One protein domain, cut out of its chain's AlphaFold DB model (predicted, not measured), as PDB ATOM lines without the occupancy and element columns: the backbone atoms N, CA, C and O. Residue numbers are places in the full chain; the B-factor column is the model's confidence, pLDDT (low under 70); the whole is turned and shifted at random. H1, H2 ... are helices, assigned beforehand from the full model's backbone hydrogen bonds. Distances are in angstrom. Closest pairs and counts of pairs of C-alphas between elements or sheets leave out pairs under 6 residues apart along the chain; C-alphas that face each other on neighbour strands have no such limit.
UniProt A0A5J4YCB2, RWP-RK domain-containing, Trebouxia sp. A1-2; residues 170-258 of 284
ATOM      1  N   THR A 170      10.883 -19.654 -35.415       84.88
ATOM      2  CA  THR A 170      11.085 -20.931 -34.715       84.88
ATOM      3  C   THR A 170       9.875 -21.842 -34.903       84.88
ATOM      4  O   THR A 170      10.035 -22.950 -35.399       84.88
ATOM      5  N   PHE A 171       8.657 -21.326 -34.707       88.31
ATOM      6  CA  PHE A 171       7.408 -22.039 -34.995       88.31
ATOM      7  C   PHE A 171       7.305 -22.500 -36.465       88.31
ATOM      8  O   PHE A 171       6.825 -23.599 -36.755       88.31
ATOM      9  N   LEU A 172       7.792 -21.684 -37.408       88.06
ATOM     10  CA  LEU A 172       7.812 -22.020 -38.838       88.06
ATOM     11  C   LEU A 172       8.829 -23.128 -39.198       88.06
ATOM     12  O   LEU A 172       8.600 -23.864 -40.161       88.06
ATOM     13  N   GLU A 173       9.919 -23.273 -38.438       87.81
ATOM     14  CA  GLU A 173      10.890 -24.372 -38.573       87.81
ATOM     15  C   GLU A 173      10.425 -25.638 -37.847       87.81
ATOM     16  O   GLU A 173      10.422 -26.713 -38.442       87.81
ATOM     17  N   GLU A 174      10.000 -25.510 -36.588       84.81
ATOM     18  CA  GLU A 174       9.557 -26.610 -35.722       84.81
ATOM     19  C   GLU A 174       8.340 -27.336 -36.306       84.81
ATOM     20  O   GLU A 174       8.301 -28.565 -36.325       84.81
ATOM     21  N   GLY A 175       7.383 -26.597 -36.879       87.44
ATOM     22  CA  GLY A 175       6.257 -27.171 -37.622       87.44
ATOM     23  C   GLY A 175       6.591 -27.641 -39.047       87.44
ATOM     24  O   GLY A 175       5.685 -27.985 -39.804       87.44
ATOM     25  N   GLY A 176       7.865 -27.622 -39.457       89.31
ATOM     26  CA  GLY A 176       8.335 -28.131 -40.751       89.31
ATOM     27  C   GLY A 176       7.893 -27.330 -41.983       89.31
ATOM     28  O   GLY A 176       8.157 -27.745 -43.113       89.31
ATOM     29  N   TYR A 177       7.242 -26.174 -41.812       90.94
ATOM     30  CA  TYR A 177       6.630 -25.413 -42.908       90.94
ATOM     31  C   TYR A 177       7.641 -24.966 -43.975       90.94
ATOM     32  O   TYR A 177       7.289 -24.847 -45.147       90.94
ATOM     33  N   PHE A 178       8.908 -24.763 -43.602       90.56
ATOM     34  CA  PHE A 178       9.981 -24.410 -44.536       90.56
ATOM     35  C   PHE A 178      10.377 -25.520 -45.522       90.56
ATOM     36  O   PHE A 178      10.965 -25.204 -46.561       90.56
ATOM     37  N   ASP A 179      10.042 -26.785 -45.251       90.38
ATOM     38  CA  ASP A 179      10.200 -27.892 -46.207       90.38
ATOM     39  C   ASP A 179       9.056 -27.946 -47.249       90.38
ATOM     40  O   ASP A 179       9.056 -28.815 -48.117       90.38
ATOM     41  N   LEU A 180       8.129 -26.972 -47.239       92.81
ATOM     42  CA  LEU A 180       7.005 -26.854 -48.178       92.81
ATOM     43  C   LEU A 180       7.087 -25.587 -49.062       92.81
ATOM     44  O   LEU A 180       7.665 -24.565 -48.664       92.81
ATOM     45  N   PRO A 181       6.450 -25.579 -50.249       93.88
ATOM     46  CA  PRO A 181       6.201 -24.359 -51.014       93.88
ATOM     47  C   PRO A 181       5.438 -23.311 -50.190       93.88
ATOM     48  O   PRO A 181       4.490 -23.630 -49.480       93.88
ATOM     49  N   ILE A 182       5.778 -22.024 -50.349       92.19
ATOM     50  CA  ILE A 182       5.141 -20.932 -49.582       92.19
ATOM     51  C   ILE A 182       3.614 -20.847 -49.778       92.19
ATOM     52  O   ILE A 182       2.919 -20.344 -48.901       92.19
ATOM     53  N   LYS A 183       3.086 -21.351 -50.906       93.88
ATOM     54  CA  LYS A 183       1.639 -21.481 -51.145       93.88
ATOM     55  C   LYS A 183       1.011 -22.477 -50.158       93.88
ATOM     56  O   LYS A 183       0.104 -22.109 -49.426       93.88
ATOM     57  N   GLU A 184       1.546 -23.693 -50.089       93.81
ATOM     58  CA  GLU A 184       1.061 -24.763 -49.204       93.81
ATOM     59  C   GLU A 184       1.282 -24.444 -47.725       93.81
ATOM     60  O   GLU A 184       0.394 -24.684 -46.910       93.81
ATOM     61  N   ALA A 185       2.430 -23.855 -47.374       93.81
ATOM     62  CA  ALA A 185       2.695 -23.391 -46.015       93.81
ATOM     63  C   ALA A 185       1.671 -22.330 -45.571       93.81
ATOM     64  O   ALA A 185       1.154 -22.404 -44.460       93.81
ATOM     65  N   ALA A 186       1.327 -21.384 -46.452       92.50
ATOM     66  CA  ALA A 186       0.291 -20.390 -46.186       92.50
ATOM     67  C   ALA A 186      -1.094 -21.042 -45.998       92.50
ATOM     68  O   ALA A 186      -1.770 -20.742 -45.015       92.50
ATOM     69  N   THR A 187      -1.474 -21.991 -46.864       92.56
ATOM     70  CA  THR A 187      -2.726 -22.761 -46.735       92.56
ATOM     71  C   THR A 187      -2.795 -23.549 -45.423       92.56
ATOM     72  O   THR A 187      -3.792 -23.436 -44.717       92.56
ATOM     73  N   LYS A 188      -1.741 -24.293 -45.052       91.00
ATOM     74  CA  LYS A 188      -1.696 -25.068 -43.795       91.00
ATOM     75  C   LYS A 188      -1.789 -24.196 -42.540       91.00
ATOM     76  O   LYS A 188      -2.312 -24.652 -41.532       91.00
ATOM     77  N   LEU A 189      -1.300 -22.959 -42.604       89.31
ATOM     78  CA  LEU A 189      -1.365 -21.991 -41.506       89.31
ATOM     79  C   LEU A 189      -2.669 -21.169 -41.487       89.31
ATOM     80  O   LEU A 189      -2.860 -20.371 -40.575       89.31
ATOM     81  N   GLY A 190      -3.543 -21.295 -42.495       88.69
ATOM     82  CA  GLY A 190      -4.720 -20.429 -42.649       88.69
ATOM     83  C   GLY A 190      -4.376 -18.960 -42.949       88.69
ATOM     84  O   GLY A 190      -5.180 -18.063 -42.698       88.69
ATOM     85  N   LEU A 191      -3.172 -18.688 -43.464       89.38
ATOM     86  CA  LEU A 191      -2.625 -17.343 -43.647       89.38
ATOM     87  C   LEU A 191      -2.535 -16.937 -45.119       89.38
ATOM     88  O   LEU A 191      -2.386 -17.753 -46.023       89.38
ATOM     89  N   GLY A 192      -2.513 -15.626 -45.366       90.19
ATOM     90  CA  GLY A 192      -2.110 -15.095 -46.665       90.19
ATOM     91  C   GLY A 192      -0.603 -15.253 -46.900       90.19
ATOM     92  O   GLY A 192       0.206 -14.982 -46.011       90.19
ATOM     93  N   ILE A 193      -0.203 -15.580 -48.134       91.75
ATOM     94  CA  ILE A 193       1.211 -15.601 -48.572       91.75
ATOM     95  C   ILE A 193       1.897 -14.251 -48.291       91.75
ATOM     96  O   ILE A 193       3.080 -14.196 -47.962       91.75
ATOM     97  N   THR A 194       1.155 -13.146 -48.390       90.56
ATOM     98  CA  THR A 194       1.613 -11.794 -48.041       90.56
ATOM     99  C   THR A 194       1.899 -11.633 -46.545       90.56
ATOM    100  O   THR A 194       2.848 -10.935 -46.195       90.56
ATOM    101  N   THR A 195       1.149 -12.306 -45.667       90.00
ATOM    102  CA  THR A 195       1.409 -12.352 -44.219       90.00
ATOM    103  C   THR A 195       2.676 -13.151 -43.918       90.00
ATOM    104  O   THR A 195       3.552 -12.619 -43.242       90.00
ATOM    105  N   LEU A 196       2.850 -14.350 -44.501       89.19
ATOM    106  CA  LEU A 196       4.110 -15.109 -44.387       89.19
ATOM    107  C   LEU A 196       5.305 -14.274 -44.871       89.19
ATOM    108  O   LEU A 196       6.284 -14.114 -44.147       89.19
ATOM    109  N   LYS A 197       5.209 -13.666 -46.065       88.94
ATOM    110  CA  LYS A 197       6.263 -12.792 -46.612       88.94
ATOM    111  C   LYS A 197       6.589 -11.613 -45.682       88.94
ATOM    112  O   LYS A 197       7.756 -11.240 -45.605       88.94
ATOM    113  N   ARG A 198       5.605 -11.027 -44.983       87.94
ATOM    114  CA  ARG A 198       5.839  -9.971 -43.976       87.94
ATOM    115  C   ARG A 198       6.592 -10.517 -42.764       87.94
ATOM    116  O   ARG A 198       7.653  -9.988 -42.463       87.94
ATOM    117  N   VAL A 199       6.104 -11.593 -42.141       86.81
ATOM    118  CA  VAL A 199       6.748 -12.228 -40.974       86.81
ATOM    119  C   VAL A 199       8.198 -12.611 -41.285       86.81
ATOM    120  O   VAL A 199       9.098 -12.237 -40.534       86.81
ATOM    121  N   CYS A 200       8.456 -13.264 -42.423       86.31
ATOM    122  CA  CYS A 200       9.816 -13.611 -42.838       86.31
ATOM    123  C   CYS A 200      10.707 -12.371 -43.003       86.31
ATOM    124  O   CYS A 200      11.790 -12.332 -42.425       86.31
ATOM    125  N   ARG A 201      10.240 -11.333 -43.717       86.38
ATOM    126  CA  ARG A 201      11.004 -10.089 -43.927       86.38
ATOM    127  C   ARG A 201      11.299  -9.349 -42.618       86.38
ATOM    128  O   ARG A 201      12.419  -8.883 -42.449       86.38
ATOM    129  N   SER A 202      10.337  -9.275 -41.696       82.88
ATOM    130  CA  SER A 202      10.519  -8.661 -40.370       82.88
ATOM    131  C   SER A 202      11.538  -9.401 -39.500       82.88
ATOM    132  O   SER A 202      12.196  -8.773 -38.682       82.88
ATOM    133  N   ASN A 203      11.713 -10.707 -39.710       79.88
ATOM    134  CA  ASN A 203      12.733 -11.526 -39.054       79.88
ATOM    135  C   ASN A 203      13.977 -11.735 -39.956       79.88
ATOM    136  O   ASN A 203      14.626 -12.777 -39.911       79.88
ATOM    137  N   GLY A 204      14.280 -10.783 -40.846       79.06
ATOM    138  CA  GLY A 204      15.472 -10.782 -41.707       79.06
ATOM    139  C   GLY A 204      15.432 -11.709 -42.934       79.06
ATOM    140  O   GLY A 204      16.133 -11.448 -43.914       79.06
ATOM    141  N   MET A 205      14.594 -12.749 -42.953       84.44
ATOM    142  CA  MET A 205      14.481 -13.695 -44.068       84.44
ATOM    143  C   MET A 205      13.767 -13.098 -45.292       84.44
ATOM    144  O   MET A 205      12.545 -13.154 -45.447       84.44
ATOM    145  N   THR A 206      14.555 -12.567 -46.226       80.44
ATOM    146  CA  THR A 206      14.061 -11.939 -47.464       80.44
ATOM    147  C   THR A 206      13.509 -12.923 -48.504       80.44
ATOM    148  O   THR A 206      12.633 -12.537 -49.283       80.44
ATOM    149  N   ARG A 207      13.977 -14.184 -48.527       84.31
ATOM    150  CA  ARG A 207      13.548 -15.234 -49.474       84.31
ATOM    151  C   ARG A 207      13.193 -16.528 -48.736       84.31
ATOM    152  O   ARG A 207      13.895 -16.932 -47.817       84.31
ATOM    153  N   TRP A 208      12.118 -17.187 -49.170       89.00
ATOM    154  CA  TRP A 208      11.613 -18.424 -48.565       89.00
ATOM    155  C   TRP A 208      12.610 -19.595 -48.748       89.00
ATOM    156  O   TRP A 208      12.997 -19.874 -49.891       89.00
ATOM    157  N   PRO A 209      13.033 -20.293 -47.674       87.94
ATOM    158  CA  PRO A 209      14.175 -21.218 -47.716       87.94
ATOM    159  C   PRO A 209      13.925 -22.528 -48.486       87.94
ATOM    160  O   PRO A 209      14.893 -23.167 -48.908       87.94
ATOM    161  N   PHE A 210      12.664 -22.903 -48.741       89.94
ATOM    162  CA  PHE A 210      12.271 -24.126 -49.465       89.94
ATOM    163  C   PHE A 210      13.083 -24.396 -50.739       89.94
ATOM    164  O   PHE A 210      13.576 -25.508 -50.912       89.94
ATOM    165  N   ARG A 211      13.292 -23.390 -51.613       87.56
ATOM    166  CA  ARG A 211      14.039 -23.595 -52.875       87.56
ATOM    167  C   ARG A 211      15.453 -24.154 -52.623       87.56
ATOM    168  O   ARG A 211      15.938 -24.949 -53.420       87.56
ATOM    169  N   LYS A 212      16.105 -23.773 -51.514       87.00
ATOM    170  CA  LYS A 212      17.448 -24.257 -51.147       87.00
ATOM    171  C   LYS A 212      17.403 -25.563 -50.345       87.00
ATOM    172  O   LYS A 212      18.259 -26.416 -50.563       87.00
ATOM    173  N   ARG A 213      16.402 -25.750 -49.472       90.38
ATOM    174  CA  ARG A 213      16.178 -27.008 -48.724       90.38
ATOM    175  C   ARG A 213      15.901 -28.178 -49.671       90.38
ATOM    176  O   ARG A 213      16.606 -29.176 -49.611       90.38
ATOM    177  N   ASN A 214      14.974 -28.001 -50.613       91.50
ATOM    178  CA  ASN A 214      14.619 -28.977 -51.649       91.50
ATOM    179  C   ASN A 214      15.829 -29.344 -52.536       91.50
ATOM    180  O   ASN A 214      16.082 -30.520 -52.779       91.50
ATOM    181  N   SER A 215      16.636 -28.357 -52.948       90.44
ATOM    182  CA  SER A 215      17.862 -28.603 -53.726       90.44
ATOM    183  C   SER A 215      18.889 -29.460 -52.966       90.44
ATOM    184  O   SER A 215      19.454 -30.392 -53.537       90.44
ATOM    185  N   LEU A 216      19.083 -29.204 -51.665       93.00
ATOM    186  CA  LEU A 216      19.972 -30.016 -50.826       93.00
ATOM    187  C   LEU A 216      19.394 -31.398 -50.503       93.00
ATOM    188  O   LEU A 216      20.157 -32.355 -50.512       93.00
ATOM    189  N   GLY A 217      18.079 -31.523 -50.294       92.94
ATOM    190  CA  GLY A 217      17.391 -32.814 -50.174       92.94
ATOM    191  C   GLY A 217      17.674 -33.696 -51.388       92.94
ATOM    192  O   GLY A 217      18.394 -34.678 -51.271       92.94
ATOM    193  N   ARG A 218      17.302 -33.231 -52.588       94.94
ATOM    194  CA  ARG A 218      17.564 -33.920 -53.870       94.94
ATOM    195  C   ARG A 218      19.034 -34.253 -54.138       94.94
ATOM    196  O   ARG A 218      19.317 -35.049 -55.032       94.94
ATOM    197  N   LEU A 219      19.984 -33.592 -53.477       94.56
ATOM    198  CA  LEU A 219      21.405 -33.921 -53.585       94.56
ATOM    199  C   LEU A 219      21.799 -35.003 -52.569       94.56
ATOM    200  O   LEU A 219      22.422 -35.979 -52.966       94.56
ATOM    201  N   ILE A 220      21.351 -34.888 -51.313       94.88
ATOM    202  CA  ILE A 220      21.473 -35.935 -50.283       94.88
ATOM    203  C   ILE A 220      20.848 -37.248 -50.775       94.88
ATOM    204  O   ILE A 220      21.486 -38.291 -50.691       94.88
ATOM    205  N   ASP A 221      19.637 -37.200 -51.329       95.50
ATOM    206  CA  ASP A 221      18.882 -38.386 -51.744       95.50
ATOM    207  C   ASP A 221      19.587 -39.127 -52.894       95.50
ATOM    208  O   ASP A 221      19.788 -40.337 -52.820       95.50
ATOM    209  N   ARG A 222      20.081 -38.393 -53.905       93.69
ATOM    210  CA  ARG A 222      20.883 -38.969 -55.002       93.69
ATOM    211  C   ARG A 222      22.217 -39.535 -54.526       93.69
ATOM    212  O   ARG A 222      22.625 -40.592 -54.991       93.69
ATOM    213  N   THR A 223      22.914 -38.865 -53.606       91.12
ATOM    214  CA  THR A 223      24.179 -39.396 -53.069       91.12
ATOM    215  C   THR A 223      23.948 -40.586 -52.123       91.12
ATOM    216  O   THR A 223      24.844 -41.414 -51.994       91.12
ATOM    217  N   LYS A 224      22.754 -40.732 -51.521       92.31
ATOM    218  CA  LYS A 224      22.339 -41.950 -50.797       92.31
ATOM    219  C   LYS A 224      22.056 -43.111 -51.745       92.31
ATOM    220  O   LYS A 224      22.618 -44.175 -51.526       92.31
ATOM    221  N   GLN A 225      21.285 -42.892 -52.812       91.50
ATOM    222  CA  GLN A 225      21.039 -43.897 -53.861       91.50
ATOM    223  C   GLN A 225      22.365 -44.444 -54.409       91.50
ATOM    224  O   GLN A 225      22.671 -45.612 -54.220       91.50
ATOM    225  N   VAL A 226      23.248 -43.556 -54.879       88.50
ATOM    226  CA  VAL A 226      24.570 -43.910 -55.439       88.50
ATOM    227  C   VAL A 226      25.547 -44.512 -54.399       88.50
ATOM    228  O   VAL A 226      26.651 -44.930 -54.753       88.50
ATOM    229  N   LEU A 227      25.186 -44.572 -53.113       87.31
ATOM    230  CA  LEU A 227      25.897 -45.338 -52.077       87.31
ATOM    231  C   LEU A 227      25.283 -46.726 -51.850       87.31
ATOM    232  O   LEU A 227      26.035 -47.687 -51.701       87.31
ATOM    233  N   ASP A 228      23.954 -46.816 -51.847       86.69
ATOM    234  CA  ASP A 228      23.173 -48.054 -51.712       86.69
ATOM    235  C   ASP A 228      23.344 -48.967 -52.942       86.69
ATOM    236  O   ASP A 228      23.525 -50.175 -52.806       86.69
ATOM    237  N   ASP A 229      23.465 -48.368 -54.135       85.69
ATOM    238  CA  ASP A 229      23.771 -49.021 -55.421       85.69
ATOM    239  C   ASP A 229      25.128 -49.773 -55.443       85.69
ATOM    240  O   ASP A 229      25.509 -50.336 -56.471       85.69
ATOM    241  N   GLY A 230      25.925 -49.726 -54.363       70.25
ATOM    242  CA  GLY A 230      27.179 -50.473 -54.165       70.25
ATOM    243  C   GLY A 230      28.350 -50.114 -55.098       70.25
ATOM    244  O   GLY A 230      29.486 -50.539 -54.882       70.25
ATOM    245  N   THR A 231      28.106 -49.312 -56.130       65.38
ATOM    246  CA  THR A 231      28.973 -49.162 -57.303       65.38
ATOM    247  C   THR A 231      30.126 -48.175 -57.089       65.38
ATOM    248  O   THR A 231      29.992 -46.959 -57.251       65.38
ATOM    249  N   GLY A 232      31.311 -48.709 -56.780       64.94
ATOM    250  CA  GLY A 232      32.599 -48.043 -57.025       64.94
ATOM    251  C   GLY A 232      33.510 -47.853 -55.808       64.94
ATOM    252  O   GLY A 232      33.073 -47.773 -54.663       64.94
ATOM    253  N   GLN A 233      34.812 -47.714 -56.082       66.69
ATOM    254  CA  GLN A 233      35.880 -47.565 -55.076       66.69
ATOM    255  C   GLN A 233      35.774 -46.274 -54.232       66.69
ATOM    256  O   GLN A 233      36.399 -46.159 -53.182       66.69
ATOM    257  N   ASP A 234      34.952 -45.312 -54.658       80.81
ATOM    258  CA  ASP A 234      34.837 -43.978 -54.059       80.81
ATOM    259  C   ASP A 234      33.812 -43.855 -52.919       80.81
ATOM    260  O   ASP A 234      33.517 -42.742 -52.479       80.81
ATOM    261  N   ASN A 235      33.281 -44.961 -52.387       86.25
ATOM    262  CA  ASN A 235      32.247 -44.927 -51.340       86.25
ATOM    263  C   ASN A 235      32.650 -44.103 -50.095       86.25
ATOM    264  O   ASN A 235      31.809 -43.400 -49.538       86.25
ATOM    265  N   MET A 236      33.937 -44.060 -49.725       87.69
ATOM    266  CA  MET A 236      34.446 -43.159 -48.673       87.69
ATOM    267  C   MET A 236      34.255 -41.668 -49.024       87.69
ATOM    268  O   MET A 236      33.825 -40.876 -48.184       87.69
ATOM    269  N   LYS A 237      34.520 -41.272 -50.279       88.69
ATOM    270  CA  LYS A 237      34.316 -39.894 -50.764       88.69
ATOM    271  C   LYS A 237      32.823 -39.548 -50.818       88.69
ATOM    272  O   LYS A 237      32.440 -38.463 -50.384       88.69
ATOM    273  N   LYS A 238      31.977 -40.477 -51.289       89.06
ATOM    274  CA  LYS A 238      30.508 -40.324 -51.295       89.06
ATOM    275  C   LYS A 238      29.958 -40.129 -49.873       89.06
ATOM    276  O   LYS A 238      29.126 -39.253 -49.653       89.06
ATOM    277  N   LEU A 239      30.454 -40.902 -48.901       91.12
ATOM    278  CA  LEU A 239      30.035 -40.826 -47.497       91.12
ATOM    279  C   LEU A 239      30.439 -39.492 -46.847       91.12
ATOM    280  O   LEU A 239      29.613 -38.850 -46.199       91.12
ATOM    281  N   MET A 240      31.670 -39.027 -47.087       92.81
ATOM    282  CA  MET A 240      32.117 -37.690 -46.669       92.81
ATOM    283  C   MET A 240      31.261 -36.581 -47.304       92.81
ATOM    284  O   MET A 240      30.855 -35.644 -46.616       92.81
ATOM    285  N   ALA A 241      30.916 -36.706 -48.592       92.38
ATOM    286  CA  ALA A 241      30.029 -35.765 -49.271       92.38
ATOM    287  C   ALA A 241      28.619 -35.742 -48.647       92.38
ATOM    288  O   ALA A 241      28.099 -34.657 -48.383       92.38
ATOM    289  N   LEU A 242      28.026 -36.901 -48.321       94.38
ATOM    290  CA  LEU A 242      26.771 -36.956 -47.558       94.38
ATOM    291  C   LEU A 242      26.888 -36.258 -46.207       94.38
ATOM    292  O   LEU A 242      26.037 -35.432 -45.879       94.38
ATOM    293  N   GLN A 243      27.937 -36.547 -45.439       94.69
ATOM    294  CA  GLN A 243      28.134 -35.946 -44.122       94.69
ATOM    295  C   GLN A 243      28.251 -34.415 -44.216       94.69
ATOM    296  O   GLN A 243      27.665 -33.695 -43.406       94.69
ATOM    297  N   MET A 244      28.938 -33.897 -45.241       94.38
ATOM    298  CA  MET A 244      29.004 -32.461 -45.529       94.38
ATOM    299  C   MET A 244      27.638 -31.873 -45.911       94.38
ATOM    300  O   MET A 244      27.281 -30.807 -45.407       94.38
ATOM    301  N   LEU A 245      26.855 -32.557 -46.750       94.31
ATOM    302  CA  LEU A 245      25.525 -32.109 -47.178       94.31
ATOM    303  C   LEU A 245      24.501 -32.131 -46.034       94.31
ATOM    304  O   LEU A 245      23.719 -31.190 -45.885       94.31
ATOM    305  N   GLU A 246      24.517 -33.154 -45.179       92.94
ATOM    306  CA  GLU A 246      23.642 -33.222 -44.006       92.94
ATOM    307  C   GLU A 246      24.055 -32.208 -42.928       92.94
ATOM    308  O   GLU A 246      23.184 -31.558 -42.340       92.94
ATOM    309  N   LYS A 247      25.361 -31.963 -42.744       91.81
ATOM    310  CA  LYS A 247      25.868 -30.851 -41.922       91.81
ATOM    311  C   LYS A 247      25.438 -29.494 -42.490       91.81
ATOM    312  O   LYS A 247      25.008 -28.629 -41.731       91.81
ATOM    313  N   GLN A 248      25.468 -29.314 -43.812       89.62
ATOM    314  CA  GLN A 248      24.965 -28.107 -44.474       89.62
ATOM    315  C   GLN A 248      23.450 -27.940 -44.281       89.62
ATOM    316  O   GLN A 248      23.001 -26.836 -43.974       89.62
ATOM    317  N   ARG A 249      22.660 -29.020 -44.391       89.12
ATOM    318  CA  ARG A 249      21.220 -29.027 -44.077       89.12
ATOM    319  C   ARG A 249      20.970 -28.588 -42.633       89.12
ATOM    320  O   ARG A 249      20.116 -27.733 -42.414       89.12
ATOM    321  N   GLN A 250      21.736 -29.103 -41.669       88.19
ATOM    322  CA  GLN A 250      21.596 -28.724 -40.260       88.19
ATOM    323  C   GLN A 250      21.979 -27.257 -40.010       88.19
ATOM    324  O   GLN A 250      21.237 -26.541 -39.342       88.19
ATOM    325  N   VAL A 251      23.066 -26.769 -40.620       86.12
ATOM    326  CA  VAL A 251      23.450 -25.345 -40.582       86.12
ATOM    327  C   VAL A 251      22.379 -24.452 -41.221       86.12
ATOM    328  O   VAL A 251      22.152 -23.342 -40.751       86.12
ATOM    329  N   MET A 252      21.654 -24.912 -42.246       82.31
ATOM    330  CA  MET A 252      20.510 -24.152 -42.769       82.31
ATOM    331  C   MET A 252      19.286 -24.152 -41.848       82.31
ATOM    332  O   MET A 252      18.454 -23.261 -41.993       82.31
ATOM    333  N   ARG A 253      19.147 -25.101 -40.917       83.19
ATOM    334  CA  ARG A 253      18.094 -25.053 -39.888       83.19
ATOM    335  C   ARG A 253      18.475 -24.094 -38.757       83.19
ATOM    336  O   ARG A 253      17.660 -23.268 -38.373       83.19
ATOM    337  N   SER A 254      19.728 -24.115 -38.292       71.38
ATOM    338  CA  SER A 254      20.178 -23.267 -37.174       71.38
ATOM    339  C   SER A 254      20.603 -21.837 -37.549       71.38
ATOM    340  O   SER A 254      20.515 -20.943 -36.711       71.38
ATOM    341  N   CYS A 255      21.061 -21.574 -38.778       54.56
ATOM    342  CA  CYS A 255      21.603 -20.265 -39.185       54.56
ATOM    343  C   CYS A 255      20.687 -19.454 -40.121       54.56
ATOM    344  O   CYS A 255      21.175 -18.599 -40.866       54.56
ATOM    345  N   GLN A 256      19.368 -19.684 -40.087       61.31
ATOM    346  CA  GLN A 256      18.395 -18.899 -40.865       61.31
ATOM    347  C   GLN A 256      18.388 -17.400 -40.511       61.31
ATOM    348  O   GLN A 256      18.092 -16.582 -41.380       61.31
ATOM    349  N   ASN A 257      18.805 -17.034 -39.294       57.41
ATOM    350  CA  ASN A 257      18.857 -15.641 -38.846       57.41
ATOM    351  C   ASN A 257      20.251 -15.004 -39.059       57.41
ATOM    352  O   ASN A 257      20.356 -13.917 -39.620       57.41
ATOM    353  N   SER A 258      21.341 -15.691 -38.690       55.72
ATOM    354  CA  SER A 258      22.685 -15.084 -38.550       55.72
ATOM    355  C   SER A 258      23.492 -14.897 -39.845       55.72
ATOM    356  O   SER A 258      24.477 -14.155 -39.868       55.72
TER     357      SER A 258
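Overview. This is residues 170 to 258 of the 284 residues of the protein "RWP-RK domain-containing" of Trebouxia sp. A1-2 (UniProt A0A5J4YCB2). A long helical hairpin, H4 and H5 side by side, makes the length of this domain, and a small, loose head of the three short helices H1, H2 and H3 lies beyond its open end, where H4 begins and H5 ends. In the head H2 and H3 make a corner, H1 sits separately near the end of H5, and at the far end of the hairpin the turn, residues 228 to 234, sticks out. The printed part has 89 residues with five named helices, H1 to H5 in order along the chain, and no named strand; the class is all helix. The whole is loose, with a radius of gyration of the C-alphas of 16.1 A, and elongated, with spans of 50 by 26 by 18 A.

Arrangement. H5, residues 235 to 254, is the longest helix by residues, and it touches H4, residues 210 to 228, with 15 pairs of C-alphas within 8 A. Their closest C-alphas are those of Ile 220 and Leu 242, 6.0 A apart. The two run opposite ways at a shallow tilt of 23 degrees and form a helical hairpin. H2, residues 182 to 188, is close to H4 but not clearly touching: their closest C-alphas, those of Ile 182 and Phe 210, are 7.8 A apart, and their lines are about perpendicular at 87 degrees. H2 touches H3, residues 193 to 202, with the closest C-alphas at Ala 186 and Ile 193, 5.4 A apart; their lines, at 71 degrees, are only just about perpendicular. H1, residues 170 to 174, is close to H5 but not clearly touching, with the C-alphas of Glu 173 and Arg 253 the closest at 7.4 A. H1 is apart from H2, H3 and H4, and H3 is apart from H4 and H5. Every O i to N i+4 pair is within hydrogen-bond range in H1, H2, H3 and H5; in H4, 13 of 15 are.

Along the chain. H5 measures 28.6 A from first to last C-alpha and ends at C-alpha 254, (20.178, -23.267, -37.174). H4 measures 26.4 A and begins at C-alpha 210, (12.271, -24.126, -49.465). H3 measures 14.2 A, H2 9.9 A and H1 6.0 A; H1 begins at C-alpha 170, (11.085, -20.931, -34.715).

Size, cuts and confidence. The two C-alphas farthest apart, those of Gly 192 and Gln 233, are 50.7 A from each other. The printed part has no cut. The link from H2 to H3 is tight, the other three are short, and there is no long link. The mean pLDDT of the printed part is 86.7; residues 231 to 233 and 255 to 258 of the model are under 70.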